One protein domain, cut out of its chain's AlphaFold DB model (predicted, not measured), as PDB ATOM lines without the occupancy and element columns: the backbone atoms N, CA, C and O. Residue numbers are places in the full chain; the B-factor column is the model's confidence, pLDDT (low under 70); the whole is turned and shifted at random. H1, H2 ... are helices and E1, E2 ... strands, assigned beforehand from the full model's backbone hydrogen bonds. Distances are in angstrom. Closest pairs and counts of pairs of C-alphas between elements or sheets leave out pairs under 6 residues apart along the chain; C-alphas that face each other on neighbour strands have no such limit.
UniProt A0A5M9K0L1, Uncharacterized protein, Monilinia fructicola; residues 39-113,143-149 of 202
ATOM      1  N   ILE A  39      -6.939 -33.689  17.721       84.44
ATOM      2  CA  ILE A  39      -7.253 -33.545  16.296       84.44
ATOM      3  C   ILE A  39      -7.409 -34.960  15.717       84.44
ATOM      4  O   ILE A  39      -6.534 -35.795  15.966       84.44
ATOM      5  N   PRO A  40      -8.481 -35.257  14.959       89.19
ATOM      6  CA  PRO A  40      -8.640 -36.557  14.318       89.19
ATOM      7  C   PRO A  40      -7.466 -36.874  13.386       89.19
ATOM      8  O   PRO A  40      -7.096 -36.067  12.534       89.19
ATOM      9  N   ASN A  41      -6.897 -38.073  13.515       91.88
ATOM     10  CA  ASN A  41      -5.888 -38.566  12.583       91.88
ATOM     11  C   ASN A  41      -6.581 -39.122  11.327       91.88
ATOM     12  O   ASN A  41      -6.754 -40.331  11.204       91.88
ATOM     13  N   SER A  42      -7.043 -38.241  10.438       94.19
ATOM     14  CA  SER A  42      -7.843 -38.598   9.253       94.19
ATOM     15  C   SER A  42      -7.276 -38.087   7.929       94.19
ATOM     16  O   SER A  42      -7.880 -38.313   6.885       94.19
ATOM     17  N   GLU A  43      -6.107 -37.439   7.929       93.75
ATOM     18  CA  GLU A  43      -5.526 -36.820   6.722       93.75
ATOM     19  C   GLU A  43      -5.249 -37.818   5.587       93.75
ATOM     20  O   GLU A  43      -5.213 -37.440   4.417       93.75
ATOM     21  N   PHE A  44      -5.075 -39.100   5.922       93.06
ATOM     22  CA  PHE A  44      -4.866 -40.179   4.954       93.06
ATOM     23  C   PHE A  44      -6.159 -40.649   4.264       93.06
ATOM     24  O   PHE A  44      -6.094 -41.430   3.314       93.06
ATOM     25  N   LEU A  45      -7.329 -40.217   4.744       93.12
ATOM     26  CA  LEU A  45      -8.629 -40.626   4.222       93.12
ATOM     27  C   LEU A  45      -9.134 -39.652   3.147       93.12
ATOM     28  O   LEU A  45      -8.835 -38.455   3.186       93.12
ATOM     29  N   PRO A  46      -9.954 -40.123   2.188       92.19
ATOM     30  CA  PRO A  46     -10.629 -39.238   1.248       92.19
ATOM     31  C   PRO A  46     -11.491 -38.212   1.986       92.19
ATOM     32  O   PRO A  46     -12.336 -38.574   2.800       92.19
ATOM     33  N   LYS A  47     -11.348 -36.927   1.638       91.75
ATOM     34  CA  LYS A  47     -12.123 -35.837   2.262       91.75
ATOM     35  C   LYS A  47     -13.636 -36.035   2.164       91.75
ATOM     36  O   LYS A  47     -14.365 -35.587   3.032       91.75
ATOM     37  N   SER A  48     -14.103 -36.724   1.125       90.94
ATOM     38  CA  SER A  48     -15.513 -37.071   0.932       90.94
ATOM     39  C   SER A  48     -16.073 -38.042   1.974       90.94
ATOM     40  O   SER A  48     -17.286 -38.174   2.062       90.94
ATOM     41  N   TRP A  49     -15.217 -38.757   2.707       92.38
ATOM     42  CA  TRP A  49     -15.635 -39.653   3.789       92.38
ATOM     43  C   TRP A  49     -15.747 -38.922   5.124       92.38
ATOM     44  O   TRP A  49     -16.195 -39.519   6.100       92.38
ATOM     45  N   LEU A  50     -15.296 -37.667   5.191       93.12
ATOM     46  CA  LEU A  50     -15.157 -36.921   6.431       93.12
ATOM     47  C   LEU A  50     -16.269 -35.880   6.581       93.12
ATOM     48  O   LEU A  50     -16.712 -35.278   5.604       93.12
ATOM     49  N   ASP A  51     -16.698 -35.657   7.818       92.06
ATOM     50  CA  ASP A  51     -17.545 -34.536   8.201       92.06
ATOM     51  C   ASP A  51     -16.732 -33.233   8.326       92.06
ATOM     52  O   ASP A  51     -15.512 -33.197   8.145       92.06
ATOM     53  N   GLU A  52     -17.411 -32.138   8.669       91.94
ATOM     54  CA  GLU A  52     -16.789 -30.820   8.865       91.94
ATOM     55  C   GLU A  52     -15.744 -30.802   9.994       91.94
ATOM     56  O   GLU A  52     -14.888 -29.919  10.038       91.94
ATOM     57  N   THR A  53     -15.789 -31.782  10.900       91.25
ATOM     58  CA  THR A  53     -14.841 -31.935  12.008       91.25
ATOM     59  C   THR A  53     -13.648 -32.825  11.657       91.25
ATOM     60  O   THR A  53     -12.767 -33.015  12.497       91.25
ATOM     61  N   GLY A  54     -13.597 -33.365  10.435       92.88
ATOM     62  CA  GLY A  54     -12.554 -34.280   9.982       92.88
ATOM     63  C   GLY A  54     -12.746 -35.725  10.456       92.88
ATOM     64  O   GLY A  54     -11.775 -36.479  10.468       92.88
ATOM     65  N   ARG A  55     -13.955 -36.127  10.863       94.06
ATOM     66  CA  ARG A  55     -14.283 -37.493  11.312       94.06
ATOM     67  C   ARG A  55     -15.050 -38.268  10.256       94.06
ATOM     68  O   ARG A  55     -15.768 -37.685   9.459       94.06
ATOM     69  N   VAL A  56     -14.921 -39.588  10.257       94.50
ATOM     70  CA  VAL A  56     -15.500 -40.463   9.235       94.50
ATOM     71  C   VAL A  56     -17.006 -40.599   9.413       94.50
ATOM     72  O   VAL A  56     -17.489 -41.001  10.471       94.50
ATOM     73  N   ILE A  57     -17.737 -40.315   8.344       93.50
ATOM     74  CA  ILE A  57     -19.187 -40.446   8.269       93.50
ATOM     75  C   ILE A  57     -19.546 -41.920   8.070       93.50
ATOM     76  O   ILE A  57     -19.005 -42.595   7.190       93.50
ATOM     77  N   THR A  58     -20.497 -42.416   8.857       92.56
ATOM     78  CA  THR A  58     -21.074 -43.749   8.669       92.56
ATOM     79  C   THR A  58     -22.356 -43.682   7.848       92.56
ATOM     80  O   THR A  58     -23.062 -42.668   7.834       92.56
ATOM     81  N   SER A  59     -22.660 -44.753   7.122       89.88
ATOM     82  CA  SER A  59     -23.915 -44.868   6.376       89.88
ATOM     83  C   SER A  59     -25.067 -45.403   7.226       89.88
ATOM     84  O   SER A  59     -26.231 -45.142   6.922       89.88
ATOM     85  N   ASP A  60     -24.744 -46.102   8.314       88.88
ATOM     86  CA  ASP A  60     -25.693 -46.752   9.206       88.88
ATOM     87  C   ASP A  60     -25.206 -46.789  10.671       88.88
ATOM     88  O   ASP A  60     -24.125 -46.303  11.021       88.88
ATOM     89  N   ALA A  61     -26.025 -47.390  11.541       87.81
ATOM     90  CA  ALA A  61     -25.713 -47.653  12.950       87.81
ATOM     91  C   ALA A  61     -24.796 -48.879  13.157       87.81
ATOM     92  O   ALA A  61     -24.650 -49.370  14.274       87.81
ATOM     93  N   TYR A  62     -24.215 -49.410  12.082       90.88
ATOM     94  CA  TYR A  62     -23.401 -50.626  12.058       90.88
ATOM     95  C   TYR A  62     -21.948 -50.347  11.671       90.88
ATOM     96  O   TYR A  62     -21.176 -51.285  11.454       90.88
ATOM     97  N   PHE A  63     -21.576 -49.064  11.639       93.00
ATOM     98  CA  PHE A  63     -20.214 -48.582  11.447       93.00
ATOM     99  C   PHE A  63     -19.632 -48.804  10.047       93.00
ATOM    100  O   PHE A  63     -18.409 -48.817   9.884       93.00
ATOM    101  N   ARG A  64     -20.480 -48.942   9.020       92.69
ATOM    102  CA  ARG A  64     -20.035 -48.969   7.618       92.69
ATOM    103  C   ARG A  64     -19.710 -47.555   7.142       92.69
ATOM    104  O   ARG A  64     -20.447 -46.615   7.433       92.69
ATOM    105  N   VAL A  65     -18.590 -47.391   6.438       93.62
ATOM    106  CA  VAL A  65     -18.144 -46.071   5.962       93.62
ATOM    107  C   VAL A  65     -19.017 -45.591   4.806       93.62
ATOM    108  O   VAL A  65     -19.201 -46.302   3.815       93.62
ATOM    109  N   LYS A  66     -19.493 -44.346   4.903       90.00
ATOM    110  CA  LYS A  66     -20.206 -43.664   3.822       90.00
ATOM    111  C   LYS A  66     -19.199 -43.084   2.826       90.00
ATOM    112  O   LYS A  66     -18.376 -42.244   3.186       90.00
ATOM    113  N   GLY A  67     -19.242 -43.560   1.583       81.00
ATOM    114  CA  GLY A  67     -18.329 -43.144   0.524       81.00
ATOM    115  C   GLY A  67     -18.663 -41.786  -0.102       81.00
ATOM    116  O   GLY A  67     -19.506 -41.027   0.372       81.00
ATOM    117  N   SER A  68     -17.985 -41.475  -1.213       69.25
ATOM    118  CA  SER A  68     -18.331 -40.355  -2.094       69.25
ATOM    119  C   SER A  68     -19.519 -40.739  -2.982       69.25
ATOM    120  O   SER A  68     -19.356 -41.531  -3.908       69.25
ATOM    121  N   GLY A  69     -20.691 -40.165  -2.712       59.88
ATOM    122  CA  GLY A  69     -21.963 -40.641  -3.268       59.88
ATOM    123  C   GLY A  69     -22.650 -41.571  -2.271       59.88
ATOM    124  O   GLY A  69     -22.006 -42.088  -1.370       59.88
ATOM    125  N   SER A  70     -23.964 -41.732  -2.368       56.41
ATOM    126  CA  SER A  70     -24.842 -42.402  -1.391       56.41
ATOM    127  C   SER A  70     -24.517 -43.862  -1.042       56.41
ATOM    128  O   SER A  70     -25.266 -44.456  -0.270       56.41
ATOM    129  N   ASP A  71     -23.443 -44.430  -1.584       59.47
ATOM    130  CA  ASP A  71     -23.168 -45.856  -1.558       59.47
ATOM    131  C   ASP A  71     -22.045 -46.169  -0.559       59.47
ATOM    132  O   ASP A  71     -20.993 -45.519  -0.519       59.47
ATOM    133  N   ASP A  72     -22.296 -47.177   0.273       66.00
ATOM    134  CA  ASP A  72     -21.354 -47.718   1.247       66.00
ATOM    135  C   ASP A  72     -20.030 -48.102   0.579       66.00
ATOM    136  O   ASP A  72     -19.999 -48.755  -0.471       66.00
ATOM    137  N   VAL A  73     -18.906 -47.774   1.221       81.75
ATOM    138  CA  VAL A  73     -17.610 -48.303   0.789       81.75
ATOM    139  C   VAL A  73     -17.549 -49.770   1.199       81.75
ATOM    140  O   VAL A  73     -17.303 -50.105   2.360       81.75
ATOM    141  N   LYS A  74     -17.812 -50.667   0.243       84.00
ATOM    142  CA  LYS A  74     -17.922 -52.105   0.513       84.00
ATOM    143  C   LYS A  74     -16.677 -52.635   1.236       84.00
ATOM    144  O   LYS A  74     -15.566 -52.552   0.719       84.00
ATOM    145  N   GLY A  75     -16.892 -53.237   2.405       87.25
ATOM    146  CA  GLY A  75     -15.839 -53.866   3.207       87.25
ATOM    147  C   GLY A  75     -15.003 -52.901   4.052       87.25
ATOM    148  O   GLY A  75     -13.988 -53.326   4.599       87.25
ATOM    149  N   VAL A  76     -15.409 -51.633   4.174       92.19
ATOM    150  CA  VAL A  76     -14.729 -50.649   5.023       92.19
ATOM    151  C   VAL A  76     -15.622 -50.274   6.201       92.19
ATOM    152  O   VAL A  76     -16.766 -49.846   6.033       92.19
ATOM    153  N   TYR A  77     -15.066 -50.415   7.401       93.75
ATOM    154  CA  TYR A  77     -15.726 -50.110   8.667       93.75
ATOM    155  C   TYR A  77     -14.876 -49.134   9.469       93.75
ATOM    156  O   TYR A  77     -13.657 -49.068   9.285       93.75
ATOM    157  N   VAL A  78     -15.509 -48.397  10.375       93.69
ATOM    158  CA  VAL A  78     -14.837 -47.379  11.184       93.69
ATOM    159  C   VAL A  78     -15.270 -47.437  12.644       93.69
ATOM    160  O   VAL A  78     -16.439 -47.624  12.941       93.69
ATOM    161  N   LEU A  79     -14.337 -47.290  13.582       93.31
ATOM    162  CA  LEU A  79     -14.618 -47.433  15.010       93.31
ATOM    163  C   LEU A  79     -13.770 -46.469  15.834       93.31
ATOM    164  O   LEU A  79     -12.626 -46.194  15.482       93.31
ATOM    165  N   GLY A  80     -14.325 -46.019  16.959       91.38
ATOM    166  CA  GLY A  80     -13.639 -45.172  17.926       91.38
ATOM    167  C   GLY A  80     -13.944 -43.688  17.754       91.38
ATOM    168  O   GLY A  80     -14.970 -43.303  17.201       91.38
ATOM    169  N   ASP A  81     -13.029 -42.861  18.245       91.12
ATOM    170  CA  ASP A  81     -13.105 -41.393  18.254       91.12
ATOM    171  C   ASP A  81     -13.109 -40.753  16.855       91.12
ATOM    172  O   ASP A  81     -13.564 -39.621  16.665       91.12
ATOM    173  N   ILE A  82     -12.619 -41.489  15.858       93.06
ATOM    174  CA  ILE A  82     -12.623 -41.096  14.450       93.06
ATOM    175  C   ILE A  82     -14.022 -41.175  13.816       93.06
ATOM    176  O   ILE A  82     -14.213 -40.642  12.727       93.06
ATOM    177  N   VAL A  83     -15.000 -41.818  14.467       93.56
ATOM    178  CA  VAL A  83     -16.388 -41.908  13.984       93.56
ATOM    179  C   VAL A  83     -17.103 -40.574  14.207       93.56
ATOM    180  O   VAL A  83     -17.119 -40.039  15.318       93.56
ATOM    181  N   ALA A  84     -17.732 -40.041  13.160       91.69
ATOM    182  CA  ALA A  84     -18.552 -38.837  13.256       91.69
ATOM    183  C   ALA A  84     -19.693 -39.042  14.269       91.69
ATOM    184  O   ALA A  84     -20.432 -40.024  14.205       91.69
ATOM    185  N   GLY A  85     -19.829 -38.119  15.224       86.88
ATOM    186  CA  GLY A  85     -20.822 -38.216  16.299       86.88
ATOM    187  C   GLY A  85     -20.447 -39.130  17.475       86.88
ATOM    188  O   GLY A  85     -21.267 -39.283  18.378       86.88
ATOM    189  N   SER A  86     -19.234 -39.701  17.513       85.81
ATOM    190  CA  SER A  86     -18.750 -40.423  18.701       85.81
ATOM    191  C   SER A  86     -18.673 -39.507  19.925       85.81
ATOM    192  O   SER A  86     -18.326 -38.326  19.841       85.81
ATOM    193  N   SER A  87     -18.924 -40.088  21.099       81.25
ATOM    194  CA  SER A  87     -18.693 -39.446  22.394       81.25
ATOM    195  C   SER A  87     -17.205 -39.305  22.759       81.25
ATOM    196  O   SER A  87     -16.890 -38.736  23.805       81.25
ATOM    197  N   ASN A  88     -16.286 -39.823  21.927       84.44
ATOM    198  CA  ASN A  88     -14.841 -39.892  22.175       84.44
ATOM    199  C   ASN A  88     -14.505 -40.550  23.526       84.44
ATOM    200  O   ASN A  88     -13.553 -40.172  24.213       84.44
ATOM    201  N   SER A  89     -15.321 -41.527  23.935       82.12
ATOM    202  CA  SER A  89     -15.211 -42.200  25.225       82.12
ATOM    203  C   SER A  89     -14.760 -43.643  25.060       82.12
ATOM    204  O   SER A  89     -15.335 -44.410  24.293       82.12
ATOM    205  N   ALA A  90     -13.795 -44.059  25.881       81.19
ATOM    206  CA  ALA A  90     -13.366 -45.454  25.941       81.19
ATOM    207  C   ALA A  90     -14.505 -46.416  26.336       81.19
ATOM    208  O   ALA A  90     -14.468 -47.586  25.971       81.19
ATOM    209  N   LEU A  91     -15.530 -45.934  27.052       80.25
ATOM    210  CA  LEU A  91     -16.697 -46.745  27.424       80.25
ATOM    211  C   LEU A  91     -17.586 -47.084  26.219       80.25
ATOM    212  O   LEU A  91     -18.283 -48.091  26.236       80.25
ATOM    213  N   GLU A  92     -17.554 -46.255  25.176       83.00
ATOM    214  CA  GLU A  92     -18.324 -46.466  23.950       83.00
ATOM    215  C   GLU A  92     -17.695 -47.554  23.061       83.00
ATOM    216  O   GLU A  92     -18.384 -48.169  22.250       83.00
ATOM    217  N   LEU A  93     -16.406 -47.862  23.255       86.56
ATOM    218  CA  LEU A  93     -15.678 -48.834  22.435       86.56
ATOM    219  C   LEU A  93     -16.235 -50.256  22.558       86.56
ATOM    220  O   LEU A  93     -16.331 -50.951  21.554       86.56
ATOM    221  N   ASP A  94     -16.633 -50.695  23.752       82.38
ATOM    222  CA  ASP A  94     -17.172 -52.047  23.960       82.38
ATOM    223  C   ASP A  94     -18.449 -52.319  23.131       82.38
ATOM    224  O   ASP A  94     -18.479 -53.301  22.372       82.38
ATOM    225  N   PRO A  95     -19.506 -51.479  23.209       83.81
ATOM    226  CA  PRO A  95     -20.671 -51.648  22.347       83.81
ATOM    227  C   PRO A  95     -20.331 -51.429  20.865       83.81
ATOM    228  O   PRO A  95     -20.835 -52.183  20.034       83.81
ATOM    229  N   MET A  96     -19.430 -50.496  20.522       88.62
ATOM    230  CA  MET A  96     -18.978 -50.305  19.134       88.62
ATOM    231  C   MET A  96     -18.341 -51.573  18.546       88.62
ATOM    232  O   MET A  96     -18.714 -51.999  17.453       88.62
ATOM    233  N   VAL A  97     -17.415 -52.211  19.272       88.56
ATOM    234  CA  VAL A  97     -16.715 -53.434  18.835       88.56
ATOM    235  C   VAL A  97     -17.707 -54.571  18.624       88.56
ATOM    236  O   VAL A  97     -17.601 -55.315  17.646       88.56
ATOM    237  N   THR A  98     -18.694 -54.695  19.511       85.12
ATOM    238  CA  THR A  98     -19.694 -55.762  19.425       85.12
ATOM    239  C   THR A  98     -20.618 -55.564  18.215       85.12
ATOM    240  O   THR A  98     -20.819 -56.496  17.429       85.12
ATOM    241  N   THR A  99     -21.106 -54.340  17.993       88.00
ATOM    242  CA  THR A  99     -21.908 -53.984  16.812       88.00
ATOM    243  C   THR A  99     -21.124 -54.196  15.517       88.00
ATOM    244  O   THR A  99     -21.626 -54.873  14.612       88.00
ATOM    245  N   LEU A 100     -19.888 -53.699  15.432       90.06
ATOM    246  CA  LEU A 100     -19.048 -53.847  14.243       90.06
ATOM    247  C   LEU A 100     -18.758 -55.322  13.948       90.06
ATOM    248  O   LEU A 100     -18.932 -55.760  12.814       90.06
ATOM    249  N   SER A 101     -18.406 -56.118  14.962       86.62
ATOM    250  CA  SER A 101     -18.138 -57.555  14.796       86.62
ATOM    251  C   SER A 101     -19.365 -58.313  14.288       86.62
ATOM    252  O   SER A 101     -19.254 -59.162  13.402       86.62
ATOM    253  N   SER A 102     -20.553 -57.989  14.809       84.62
ATOM    254  CA  SER A 102     -21.804 -58.595  14.342       84.62
ATOM    255  C   SER A 102     -22.122 -58.224  12.890       84.62
ATOM    256  O   SER A 102     -22.571 -59.066  12.117       84.62
ATOM    257  N   SER A 103     -21.831 -56.982  12.503       87.19
ATOM    258  CA  SER A 103     -22.104 -56.450  11.167       87.19
ATOM    259  C   SER A 103     -21.129 -57.003  10.136       87.19
ATOM    260  O   SER A 103     -21.546 -57.422   9.060       87.19
ATOM    261  N   LEU A 104     -19.858 -57.133  10.513       88.50
ATOM    262  CA  LEU A 104     -18.849 -57.833   9.730       88.50
ATOM    263  C   LEU A 104     -19.247 -59.295   9.493       88.50
ATOM    264  O   LEU A 104     -19.183 -59.778   8.366       88.50
ATOM    265  N   ALA A 105     -19.694 -60.003  10.535       84.31
ATOM    266  CA  ALA A 105     -20.140 -61.386  10.395       84.31
ATOM    267  C   ALA A 105     -21.334 -61.502   9.429       84.31
ATOM    268  O   ALA A 105     -21.357 -62.400   8.588       84.31
ATOM    269  N   VAL A 106     -22.300 -60.584   9.521       85.81
ATOM    270  CA  VAL A 106     -23.463 -60.490   8.621       85.81
ATOM    271  C   VAL A 106     -23.042 -60.247   7.175       85.81
ATOM    272  O   VAL A 106     -23.512 -60.951   6.281       85.81
ATOM    273  N   ASP A 107     -22.115 -59.324   6.937       87.31
ATOM    274  CA  ASP A 107     -21.647 -59.009   5.587       87.31
ATOM    275  C   ASP A 107     -20.842 -60.162   4.980       87.31
ATOM    276  O   ASP A 107     -20.987 -60.469   3.795       87.31
ATOM    277  N   ILE A 108     -20.032 -60.856   5.787       85.88
ATOM    278  CA  ILE A 108     -19.327 -62.076   5.370       85.88
ATOM    279  C   ILE A 108     -20.332 -63.177   5.023       85.88
ATOM    280  O   ILE A 108     -20.232 -63.773   3.953       85.88
ATOM    281  N   ALA A 109     -21.320 -63.430   5.885       82.00
ATOM    282  CA  ALA A 109     -22.349 -64.437   5.641       82.00
ATOM    283  C   ALA A 109     -23.138 -64.140   4.354       82.00
ATOM    284  O   ALA A 109     -23.341 -65.039   3.536       82.00
ATOM    285  N   GLY A 110     -23.504 -62.872   4.136       82.56
ATOM    286  CA  GLY A 110     -24.148 -62.409   2.909       82.56
ATOM    287  C   GLY A 110     -23.279 -62.616   1.666       82.56
ATOM    288  O   GLY A 110     -23.758 -63.153   0.668       82.56
ATOM    289  N   ASN A 111     -21.986 -62.278   1.731       84.88
ATOM    290  CA  ASN A 111     -21.039 -62.510   0.631       84.88
ATOM    291  C   ASN A 111     -20.823 -64.008   0.333       84.88
ATOM    292  O   ASN A 111     -20.570 -64.368  -0.813       84.88
ATOM    293  N   LEU A 112     -20.947 -64.880   1.339       84.69
ATOM    294  CA  LEU A 112     -20.886 -66.339   1.190       84.69
ATOM    295  C   LEU A 112     -22.215 -66.961   0.720       84.69
ATOM    296  O   LEU A 112     -22.304 -68.178   0.570       84.69
ATOM    297  N   GLY A 113     -23.256 -66.153   0.488       81.00
ATOM    298  CA  GLY A 113     -24.569 -66.628   0.046       81.00
ATOM    299  C   GLY A 113     -25.380 -67.340   1.133       81.00
ATOM    300  O   GLY A 113     -26.364 -68.016   0.821       81.00
ATOM    301  N   VAL A 143     -26.452 -62.891  14.090       75.12
ATOM    302  CA  VAL A 143     -27.443 -61.881  14.471       75.12
ATOM    303  C   VAL A 143     -26.770 -60.513  14.497       75.12
ATOM    304  O   VAL A 143     -25.804 -60.325  15.235       75.12
ATOM    305  N   GLN A 144     -27.308 -59.559  13.739       74.50
ATOM    306  CA  GLN A 144     -26.815 -58.184  13.737       74.50
ATOM    307  C   GLN A 144     -27.227 -57.460  15.024       74.50
ATOM    308  O   GLN A 144     -28.388 -57.525  15.436       74.50
ATOM    309  N   GLN A 145     -26.280 -56.779  15.665       80.69
ATOM    310  CA  GLN A 145     -26.526 -55.958  16.845       80.69
ATOM    311  C   GLN A 145     -26.445 -54.484  16.475       80.69
ATOM    312  O   GLN A 145     -25.405 -54.006  16.031       80.69
ATOM    313  N   GLU A 146     -27.546 -53.769  16.672       82.38
ATOM    314  CA  GLU A 146     -27.607 -52.326  16.452       82.38
ATOM    315  C   GLU A 146     -26.852 -51.578  17.550       82.38
ATOM    316  O   GLU A 146     -26.949 -51.920  18.735       82.38
ATOM    317  N   PHE A 147     -26.103 -50.553  17.149       81.88
ATOM    318  CA  PHE A 147     -25.385 -49.713  18.084       81.88
ATOM    319  C   PHE A 147     -26.363 -48.852  18.883       81.88
ATOM    320  O   PHE A 147     -27.141 -48.078  18.327       81.88
ATOM    321  N   LYS A 148     -26.300 -48.973  20.209       79.50
ATOM    322  CA  LYS A 148     -27.042 -48.121  21.136       79.50
ATOM    323  C   LYS A 148     -26.035 -47.330  21.960       79.50
ATOM    324  O   LYS A 148     -25.379 -47.937  22.813       79.50
ATOM    325  N   PRO A 149     -25.884 -46.016  21.717       69.50
ATOM    326  CA  PRO A 149     -24.944 -45.210  22.477       69.50
ATOM    327  C   PRO A 149     -25.322 -45.240  23.959       69.50
ATOM    328  O   PRO A 149     -26.497 -45.167  24.326       69.50
TER     329      PRO A 149
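What this domain is: This is residues 39 to 113 and 143 to 149 of the 202 residues of an uncharacterized protein of Monilinia fructicola (UniProt A0A5M9K0L1). Little regular structure is here: a small two-stranded hairpin, E1 and E2, beside one long helix, H1, with loops making up much of the rest. A long stretch with no named element, residues 39 to 63, begins on the side of the hairpin away from H1 and comes back in to E1, its C-alphas 3 to 18 A from the mean of all C-alphas, while residues 143 to 149 pass over H1, running back toward its first residues. The printed part has 82 residues, 31 of them in named elements, in the order E1, E2, H1, mixed in class. It is compact, with a radius of gyration of the C-alphas of 12.7 A and spans of 38 by 31 by 17 A.

How they stand to each other: E1, residues 64 to 66, and E2, residues 72 to 77, form an antiparallel hairpin at 135 degrees; N 65 and O 76 are within hydrogen-bond range at 3.1 A. The closest C-alphas of E2 and H1, residues 90 to 111, are those of Tyr 77 and Leu 100, 7.5 A. E1 and H1 are only just apart, closest 8.3 A. In H1, 16 of 18 O i to N i+4 pairs are within range.

Where its parts are: E1 begins at C-alpha 64 (-20.035, -48.969, 7.618) and spans 6.5 A, E2 9.6 A. H1 spans 31.5 A to C-alpha 111 (-21.039, -62.510, 0.631).

The domain as a whole: Residues 114 to 142 are not printed, a gap of 15.5 A between C-alphas 113 and 143. The link E2 to H1 is long. Residues 68 to 72 and 149 have pLDDT under 70.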